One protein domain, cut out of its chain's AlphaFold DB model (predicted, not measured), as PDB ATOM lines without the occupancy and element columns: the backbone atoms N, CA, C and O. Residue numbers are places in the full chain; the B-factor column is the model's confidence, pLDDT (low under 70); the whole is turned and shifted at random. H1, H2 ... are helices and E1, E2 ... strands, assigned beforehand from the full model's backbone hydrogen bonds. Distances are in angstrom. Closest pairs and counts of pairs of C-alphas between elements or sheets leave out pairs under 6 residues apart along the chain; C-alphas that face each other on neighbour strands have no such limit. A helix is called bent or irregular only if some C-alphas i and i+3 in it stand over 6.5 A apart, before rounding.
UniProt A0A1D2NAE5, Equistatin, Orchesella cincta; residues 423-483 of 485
ATOM      1  N   LEU A 423     -21.693  37.449 -23.403       89.12
ATOM      2  CA  LEU A 423     -20.449  36.745 -23.736       89.12
ATOM      3  C   LEU A 423     -20.724  35.256 -24.009       89.12
ATOM      4  O   LEU A 423     -20.973  34.480 -23.086       89.12
ATOM      5  N   PHE A 424     -20.652  34.862 -25.281       87.31
ATOM      6  CA  PHE A 424     -20.891  33.504 -25.767       87.31
ATOM      7  C   PHE A 424     -19.771  32.536 -25.415       87.31
ATOM      8  O   PHE A 424     -20.032  31.462 -24.874       87.31
ATOM      9  N   GLU A 425     -18.529  32.905 -25.724       85.62
ATOM     10  CA  GLU A 425     -17.375  32.045 -25.486       85.62
ATOM     11  C   GLU A 425     -16.212  32.841 -24.882       85.62
ATOM     12  O   GLU A 425     -15.582  33.640 -25.578       85.62
ATOM     13  N   PRO A 426     -15.879  32.608 -23.596       81.88
ATOM     14  CA  PRO A 426     -14.849  33.381 -22.906       81.88
ATOM     15  C   PRO A 426     -13.438  33.219 -23.484       81.88
ATOM     16  O   PRO A 426     -12.632  34.138 -23.400       81.88
ATOM     17  N   ILE A 427     -13.117  32.054 -24.060       83.38
ATOM     18  CA  ILE A 427     -11.766  31.763 -24.573       83.38
ATOM     19  C   ILE A 427     -11.485  32.555 -25.853       83.38
ATOM     20  O   ILE A 427     -10.375  33.042 -26.051       83.38
ATOM     21  N   THR A 428     -12.486  32.670 -26.723       87.19
ATOM     22  CA  THR A 428     -12.392  33.340 -28.027       87.19
ATOM     23  C   THR A 428     -12.958  34.763 -28.002       87.19
ATOM     24  O   THR A 428     -12.883  35.455 -29.012       87.19
ATOM     25  N   ASN A 429     -13.477  35.212 -26.851       90.31
ATOM     26  CA  ASN A 429     -14.108  36.518 -26.628       90.31
ATOM     27  C   ASN A 429     -15.218  36.827 -27.650       90.31
ATOM     28  O   ASN A 429     -15.302  37.926 -28.205       90.31
ATOM     29  N   LEU A 430     -16.045  35.815 -27.929       93.00
ATOM     30  CA  LEU A 430     -17.192  35.935 -28.823       93.00
ATOM     31  C   LEU A 430     -18.448  36.298 -28.037       93.00
ATOM     32  O   LEU A 430     -18.706  35.719 -26.986       93.00
ATOM     33  N   TYR A 431     -19.254  37.188 -28.598       93.56
ATOM     34  CA  TYR A 431     -20.529  37.668 -28.078       93.56
ATOM     35  C   TYR A 431     -21.668  37.249 -29.005       93.56
ATOM     36  O   TYR A 431     -21.469  37.106 -30.213       93.56
ATOM     37  N   SER A 432     -22.858  37.055 -28.446       93.38
ATOM     38  CA  SER A 432     -24.068  36.680 -29.187       93.38
ATOM     39  C   SER A 432     -25.289  37.313 -28.532       93.38
ATOM     40  O   SER A 432     -25.243  37.688 -27.359       93.38
ATOM     41  N   CYS A 433     -26.394  37.405 -29.266       91.81
ATOM     42  CA  CYS A 433     -27.672  37.790 -28.677       91.81
ATOM     43  C   CYS A 433     -28.115  36.759 -27.643       91.81
ATOM     44  O   CYS A 433     -27.901  35.568 -27.859       91.81
ATOM     45  N   SER A 434     -28.729  37.205 -26.556       91.00
ATOM     46  CA  SER A 434     -29.238  36.357 -25.477       91.00
ATOM     47  C   SER A 434     -30.683  36.743 -25.188       91.00
ATOM     48  O   SER A 434     -31.044  37.921 -25.237       91.00
ATOM     49  N   ASP A 435     -31.545  35.744 -25.013       89.62
ATOM     50  CA  ASP A 435     -32.948  35.978 -24.683       89.62
ATOM     51  C   ASP A 435     -33.140  36.211 -23.176       89.62
ATOM     52  O   ASP A 435     -32.207  36.096 -22.379       89.62
ATOM     53  N   LYS A 436     -34.374  36.526 -22.770       89.31
ATOM     54  CA  LYS A 436     -34.720  36.769 -21.357       89.31
ATOM     55  C   LYS A 436     -34.441  35.581 -20.425       89.31
ATOM     56  O   LYS A 436     -34.411  35.760 -19.215       89.31
ATOM     57  N   ASP A 437     -34.226  34.386 -20.976       89.56
ATOM     58  CA  ASP A 437     -33.928  33.164 -20.229       89.56
ATOM     59  C   ASP A 437     -32.431  32.793 -20.288       89.56
ATOM     60  O   ASP A 437     -32.043  31.739 -19.783       89.56
ATOM     61  N   GLY A 438     -31.583  33.632 -20.902       89.00
ATOM     62  CA  GLY A 438     -30.130  33.452 -20.964       89.00
ATOM     63  C   GLY A 438     -29.629  32.568 -22.107       89.00
ATOM     64  O   GLY A 438     -28.471  32.107 -22.084       89.00
ATOM     65  N   PHE A 439     -30.481  32.300 -23.100       88.62
ATOM     66  CA  PHE A 439     -30.150  31.443 -24.236       88.62
ATOM     67  C   PHE A 439     -29.710  32.233 -25.449       88.62
ATOM     68  O   PHE A 439     -30.357  33.187 -25.875       88.62
ATOM     69  N   PHE A 440     -28.609  31.777 -26.037       89.12
ATOM     70  CA  PHE A 440     -28.009  32.466 -27.159       89.12
ATOM     71  C   PHE A 440     -28.702  32.210 -28.483       89.12
ATOM     72  O   PHE A 440     -29.078  31.080 -28.804       89.12
ATOM     73  N   PHE A 441     -28.729  33.256 -29.297       88.69
ATOM     74  CA  PHE A 441     -29.169  33.219 -30.676       88.69
ATOM     75  C   PHE A 441     -28.421  34.235 -31.540       88.69
ATOM     76  O   PHE A 441     -27.623  35.043 -31.057       88.69
ATOM     77  N   GLY A 442     -28.706  34.175 -32.837       88.06
ATOM     78  CA  GLY A 442     -28.198  35.111 -33.823       88.06
ATOM     79  C   GLY A 442     -26.719  34.940 -34.158       88.06
ATOM     80  O   GLY A 442     -26.135  33.863 -34.003       88.06
ATOM     81  N   ASP A 443     -26.137  36.014 -34.685       91.06
ATOM     82  CA  ASP A 443     -24.745  36.036 -35.118       91.06
ATOM     83  C   ASP A 443     -23.789  36.077 -33.919       91.06
ATOM     84  O   ASP A 443     -24.048  36.739 -32.915       91.06
ATOM     85  N   LYS A 444     -22.643  35.404 -34.065       93.69
ATOM     86  CA  LYS A 444     -21.541  35.446 -33.098       93.69
ATOM     87  C   LYS A 444     -20.483  36.418 -33.583       93.69
ATOM     88  O   LYS A 444     -20.019  36.296 -34.719       93.69
ATOM     89  N   VAL A 445     -20.090  37.351 -32.727       94.50
ATOM     90  CA  VAL A 445     -19.199  38.450 -33.106       94.50
ATOM     91  C   VAL A 445     -18.092  38.666 -32.083       94.50
ATOM     92  O   VAL A 445     -18.268  38.397 -30.901       94.50
ATOM     93  N   GLU A 446     -16.947  39.172 -32.530       94.25
ATOM     94  CA  GLU A 446     -15.891  39.660 -31.635       94.25
ATOM     95  C   GLU A 446     -16.325  40.964 -30.942       94.25
ATOM     96  O   GLU A 446     -17.211  41.675 -31.427       94.25
ATOM     97  N   GLU A 447     -15.665  41.307 -29.833       91.69
ATOM     98  CA  GLU A 447     -15.976  42.475 -28.992       91.69
ATOM     99  C   GLU A 447     -16.135  43.793 -29.778       91.69
ATOM    100  O   GLU A 447     -17.058  44.571 -29.527       91.69
ATOM    101  N   ASP A 448     -15.293  44.017 -30.793       92.38
ATOM    102  CA  ASP A 448     -15.330  45.221 -31.637       92.38
ATOM    103  C   ASP A 448     -16.666  45.412 -32.378       92.38
ATOM    104  O   ASP A 448     -17.041  46.544 -32.699       92.38
ATOM    105  N   TYR A 449     -17.406  44.325 -32.622       94.56
ATOM    106  CA  TYR A 449     -18.654  44.308 -33.387       94.56
ATOM    107  C   TYR A 449     -19.903  44.094 -32.519       94.56
ATOM    108  O   TYR A 449     -21.006  44.019 -33.060       94.56
ATOM    109  N   VAL A 450     -19.777  44.053 -31.185       93.62
ATOM    110  CA  VAL A 450     -20.914  43.924 -30.243       93.62
ATOM    111  C   VAL A 450     -21.989  44.981 -30.493       93.62
ATOM    112  O   VAL A 450     -23.185  44.704 -30.408       93.62
ATOM    113  N   CYS A 451     -21.575  46.187 -30.884       93.69
ATOM    114  CA  CYS A 451     -22.495  47.268 -31.217       93.69
ATOM    115  C   CYS A 451     -23.458  46.898 -32.364       93.69
ATOM    116  O   CYS A 451     -24.580  47.400 -32.399       93.69
ATOM    117  N   CYS A 452     -23.037  46.026 -33.298       94.25
ATOM    118  CA  CYS A 452     -23.868  45.608 -34.428       94.25
ATOM    119  C   CYS A 452     -25.027  44.741 -33.935       94.25
ATOM    120  O   CYS A 452     -26.144  44.894 -34.420       94.25
ATOM    121  N   LEU A 453     -24.772  43.879 -32.941       94.06
ATOM    122  CA  LEU A 453     -25.802  43.074 -32.285       94.06
ATOM    123  C   LEU A 453     -26.748  43.954 -31.456       94.06
ATOM    124  O   LEU A 453     -27.964  43.799 -31.541       94.06
ATOM    125  N   ALA A 454     -26.202  44.925 -30.718       91.12
ATOM    126  CA  ALA A 454     -26.991  45.866 -29.921       91.12
ATOM    127  C   ALA A 454     -27.850  46.826 -30.771       91.12
ATOM    128  O   ALA A 454     -28.799  47.418 -30.263       91.12
ATOM    129  N   GLY A 455     -27.524  46.995 -32.056       89.38
ATOM    130  CA  GLY A 455     -28.224  47.909 -32.957       89.38
ATOM    131  C   GLY A 455     -27.828  49.383 -32.805       89.38
ATOM    132  O   GLY A 455     -28.472  50.240 -33.403       89.38
ATOM    133  N   ASP A 456     -26.760  49.692 -32.060       89.88
ATOM    134  CA  ASP A 456     -26.231  51.055 -31.915       89.88
ATOM    135  C   ASP A 456     -24.705  51.100 -32.085       89.88
ATOM    136  O   ASP A 456     -23.934  50.965 -31.136       89.88
ATOM    137  N   CYS A 457     -24.263  51.335 -33.324       90.94
ATOM    138  CA  CYS A 457     -22.854  51.552 -33.676       90.94
ATOM    139  C   CYS A 457     -22.537  53.002 -34.056       90.94
ATOM    140  O   CYS A 457     -21.521  53.255 -34.710       90.94
ATOM    141  N   SER A 458     -23.388  53.966 -33.697       88.38
ATOM    142  CA  SER A 458     -23.266  55.353 -34.177       88.38
ATOM    143  C   SER A 458     -21.930  56.000 -33.789       88.38
ATOM    144  O   SER A 458     -21.386  56.815 -34.534       88.38
ATOM    145  N   SER A 459     -21.379  55.595 -32.644       89.81
ATOM    146  CA  SER A 459     -20.106  56.063 -32.086       89.81
ATOM    147  C   SER A 459     -18.866  55.322 -32.610       89.81
ATOM    148  O   SER A 459     -17.744  55.709 -32.278       89.81
ATOM    149  N   ARG A 460     -19.032  54.257 -33.408       92.12
ATOM    150  CA  ARG A 460     -17.929  53.406 -33.883       92.12
ATOM    151  C   ARG A 460     -17.407  53.848 -35.259       92.12
ATOM    152  O   ARG A 460     -18.168  54.394 -36.062       92.12
ATOM    153  N   PRO A 461     -16.115  53.612 -35.561       93.75
ATOM    154  CA  PRO A 461     -15.530  53.969 -36.849       93.75
ATOM    155  C   PRO A 461     -16.167  53.211 -38.026       93.75
ATOM    156  O   PRO A 461     -16.751  52.136 -37.880       93.75
ATOM    157  N   GLU A 462     -16.060  53.798 -39.219       91.25
ATOM    158  CA  GLU A 462     -16.783  53.367 -40.423       91.25
ATOM    159  C   GLU A 462     -16.461  51.928 -40.854       91.25
ATOM    160  O   GLU A 462     -17.349  51.205 -41.295       91.25
ATOM    161  N   ASN A 463     -15.226  51.468 -40.641       91.38
ATOM    162  CA  ASN A 463     -14.820  50.088 -40.917       91.38
ATOM    163  C   ASN A 463     -15.573  49.052 -40.063       91.38
ATOM    164  O   ASN A 463     -15.813  47.947 -40.543       91.38
ATOM    165  N   ILE A 464     -15.950  49.404 -38.828       91.56
ATOM    166  CA  ILE A 464     -16.770  48.556 -37.950       91.56
ATOM    167  C   ILE A 464     -18.233  48.643 -38.384       91.56
ATOM    168  O   ILE A 464     -18.878  47.620 -38.598       91.56
ATOM    169  N   ARG A 465     -18.744  49.861 -38.603       89.94
ATOM    170  CA  ARG A 465     -20.134  50.082 -39.039       89.94
ATOM    171  C   ARG A 465     -20.463  49.373 -40.354       89.94
ATOM    172  O   ARG A 465     -21.554  48.835 -40.492       89.94
ATOM    173  N   ALA A 466     -19.514  49.320 -41.286       90.62
ATOM    174  CA  ALA A 466     -19.662  48.626 -42.564       90.62
ATOM    175  C   ALA A 466     -19.799  47.094 -42.432       90.62
ATOM    176  O   ALA A 466     -20.157  46.432 -43.405       90.62
ATOM    177  N   LYS A 467     -19.492  46.516 -41.260       93.31
ATOM    178  CA  LYS A 467     -19.701  45.089 -40.964       93.31
ATOM    179  C   LYS A 467     -21.073  44.792 -40.366       93.31
ATOM    180  O   LYS A 467     -21.482  43.632 -40.383       93.31
ATOM    181  N   CYS A 468     -21.777  45.799 -39.857       92.56
ATOM    182  CA  CYS A 468     -23.132  45.623 -39.354       92.56
ATOM    183  C   CYS A 468     -24.121  45.378 -40.499       92.56
ATOM    184  O   CYS A 468     -23.832  45.662 -41.663       92.56
ATOM    185  N   TYR A 469     -25.282  44.827 -40.158       91.69
ATOM    186  CA  TYR A 469     -26.292  44.450 -41.133       91.69
ATOM    187  C   TYR A 469     -26.770  45.626 -41.980       91.69
ATOM    188  O   TYR A 469     -27.101  46.696 -41.469       91.69
ATOM    189  N   ASN A 470     -26.835  45.389 -43.285       86.06
ATOM    190  CA  ASN A 470     -27.407  46.302 -44.257       86.06
ATOM    191  C   ASN A 470     -28.637  45.647 -44.897       86.06
ATOM    192  O   ASN A 470     -28.549  44.567 -45.489       86.06
ATOM    193  N   ASP A 471     -29.783  46.317 -44.780       79.69
ATOM    194  CA  ASP A 471     -31.063  45.823 -45.280       79.69
ATOM    195  C   ASP A 471     -31.154  45.742 -46.805       79.69
ATOM    196  O   ASP A 471     -31.873  44.882 -47.317       79.69
ATOM    197  N   GLU A 472     -30.428  46.589 -47.535       83.06
ATOM    198  CA  GLU A 472     -30.417  46.602 -49.001       83.06
ATOM    199  C   GLU A 472     -29.614  45.425 -49.556       83.06
ATOM    200  O   GLU A 472     -30.043  44.752 -50.492       83.06
ATOM    201  N   THR A 473     -28.450  45.147 -48.963       85.81
ATOM    202  CA  THR A 473     -27.553  44.077 -49.424       85.81
ATOM    203  C   THR A 473     -27.808  42.737 -48.734       85.81
ATOM    204  O   THR A 473     -27.244  41.724 -49.149       85.81
ATOM    205  N   LYS A 474     -28.634  42.721 -47.678       82.69
ATOM    206  CA  LYS A 474     -28.932  41.557 -46.827       82.69
ATOM    207  C   LYS A 474     -27.669  40.859 -46.303       82.69
ATOM    208  O   LYS A 474     -27.639  39.638 -46.157       82.69
ATOM    209  N   SER A 475     -26.636  41.642 -45.991       87.25
ATOM    210  CA  SER A 475     -25.315  41.168 -45.554       87.25
ATOM    211  C   SER A 475     -24.839  41.882 -44.288       87.25
ATOM    212  O   SER A 475     -25.199  43.036 -44.074       87.25
ATOM    213  N   GLY A 476     -23.955  41.241 -43.519       90.50
ATOM    214  CA  GLY A 476     -23.379  41.791 -42.283       90.50
ATOM    215  C   GLY A 476     -24.009  41.204 -41.019       90.50
ATOM    216  O   GLY A 476     -24.916  40.378 -41.112       90.50
ATOM    217  N   PHE A 477     -23.511  41.626 -39.856       92.69
ATOM    218  CA  PHE A 477     -23.964  41.138 -38.549       92.69
ATOM    219  C   PHE A 477     -25.322  41.719 -38.164       92.69
ATOM    220  O   PHE A 477     -25.459  42.939 -38.023       92.69
ATOM    221  N   ARG A 478     -26.311  40.841 -37.995       90.31
ATOM    222  CA  ARG A 478     -27.712  41.163 -37.707       90.31
ATOM    223  C   ARG A 478     -27.917  41.617 -36.262       90.31
ATOM    224  O   ARG A 478     -27.493  40.899 -35.356       90.31
ATOM    225  N   PRO A 479     -28.616  42.744 -36.023       91.12
ATOM    226  CA  PRO A 479     -28.958  43.160 -34.668       91.12
ATOM    227  C   PRO A 479     -29.915  42.161 -34.018       91.12
ATOM    228  O   PRO A 479     -30.730  41.544 -34.708       91.12
ATOM    229  N   CYS A 480     -29.866  42.033 -32.693       89.62
ATOM    230  CA  CYS A 480     -30.703  41.095 -31.940       89.62
ATOM    231  C   CYS A 480     -32.198  41.323 -32.182       89.62
ATOM    232  O   CYS A 480     -32.945  40.365 -32.333       89.62
ATOM    233  N   SER A 481     -32.607  42.582 -32.347       84.81
ATOM    234  CA  SER A 481     -33.984  42.979 -32.669       84.81
ATOM    235  C   SER A 481     -34.476  42.548 -34.056       84.81
ATOM    236  O   SER A 481     -35.670  42.635 -34.324       84.81
ATOM    237  N   SER A 482     -33.583  42.113 -34.953       81.75
ATOM    238  CA  SER A 482     -33.967  41.602 -36.279       81.75
ATOM    239  C   SER A 482     -34.278  40.106 -36.295       81.75
ATOM    240  O   SER A 482     -34.775  39.596 -37.301       81.75
ATOM    241  N   TRP A 483     -33.965  39.400 -35.209       75.81
ATOM    242  CA  TRP A 483     -34.308  37.994 -35.046       75.81
ATOM    243  C   TRP A 483     -35.697  37.887 -34.427       75.81
ATOM    244  O   TRP A 483     -36.084  38.712 -33.603       75.81
TER     245      TRP A 483
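This is residues 423 to 483 of the 485 residues of the protein "Equistatin" of Orchesella cincta (UniProt A0A1D2NAE5). A small, twisted sheet of three strands, E1, E2 and E3, has the short helix H1 packed over one face, and the four-residue helix H2 lies beyond H1, away from the sheet. A long stretch with no named element, residues 466 to 483, loops out past H2 and folds back toward H1 and the sheet. The printed part has 61 residues, with the named elements in the order E1, E2, E3, H1, H2; the sheet order is E1, E2, E3, antiparallel throughout. The class is mixed, helices and strands, though under half of the residues are in named elements. The whole is compact, with a radius of gyration of the C-alphas of 11.4 A and spans of 31 by 23 by 18 A.

E1, residues 423 to 425, E2, residues 430 to 434, and E3, residues 440 to 446, form a meander, each strand the antiparallel neighbour of the one before. E2 is the inner strand; E1 and E3 are edge strands. E2 and E3 form a hairpin at 152 degrees between their directions, with N 431 and O 445 at 2.8 A and N 441 and O 433 at 2.8 A, both within hydrogen-bond range. E1 and E2 form a hairpin at 127 degrees, with N 424 and O 430 within hydrogen-bond range at 2.7 A. H1, residues 447 to 454, is on the sheet at a height over the sheet of 8.1 A. It runs along the strands, at 15 degrees to E2 on the local plane. It lies over E2, with 6 of its 8 C-alphas falling there, and only just not over E3, with 2. The closest C-alphas of H1 and E2 are those of Tyr 431 and Val 450, 6.6 A apart. H1 is irregular: C-alphas 448 and 451 are 7.5 A apart. In H1, 1 of 4 O i to N i+4 pairs and 4 of 5 O i to N i+3 pairs are within hydrogen-bond range; H2, residues 462 to 465, is too short for an O i to N i+4 pair. H1 and H2 only just touch, with 3 pairs of C-alphas within 8 A, the closest being those of Tyr 449 and Ile 464 at 6.5 A. H2 is not on the sheet and is apart from E1, E2 and E3.

E3, residues 440 to 446, is 14.8 A from first to last C-alpha, and E2, residues 430 to 434, is 12.5 A. E1, residues 423 to 425, is 5.9 A long and begins at C-alpha 423 (-20.449, 36.745, -23.736). H1, residues 447 to 454, is 11.6 A long and begins at C-alpha 447 (-15.976, 42.475, -28.992). H2, residues 462 to 465, is 4.9 A long and ends at C-alpha 465 (-20.134, 50.082, -39.039).

The C-alphas farthest apart are those of Ile 427 and Glu 472, at 34.1 A. The printed part has no cut. The links E1 to E2, E2 to E3 and E3 to H1 are tight, H1 to H2 is short, and no link is long. The mean pLDDT of the printed part is 89.6, and no printed residue is under 70.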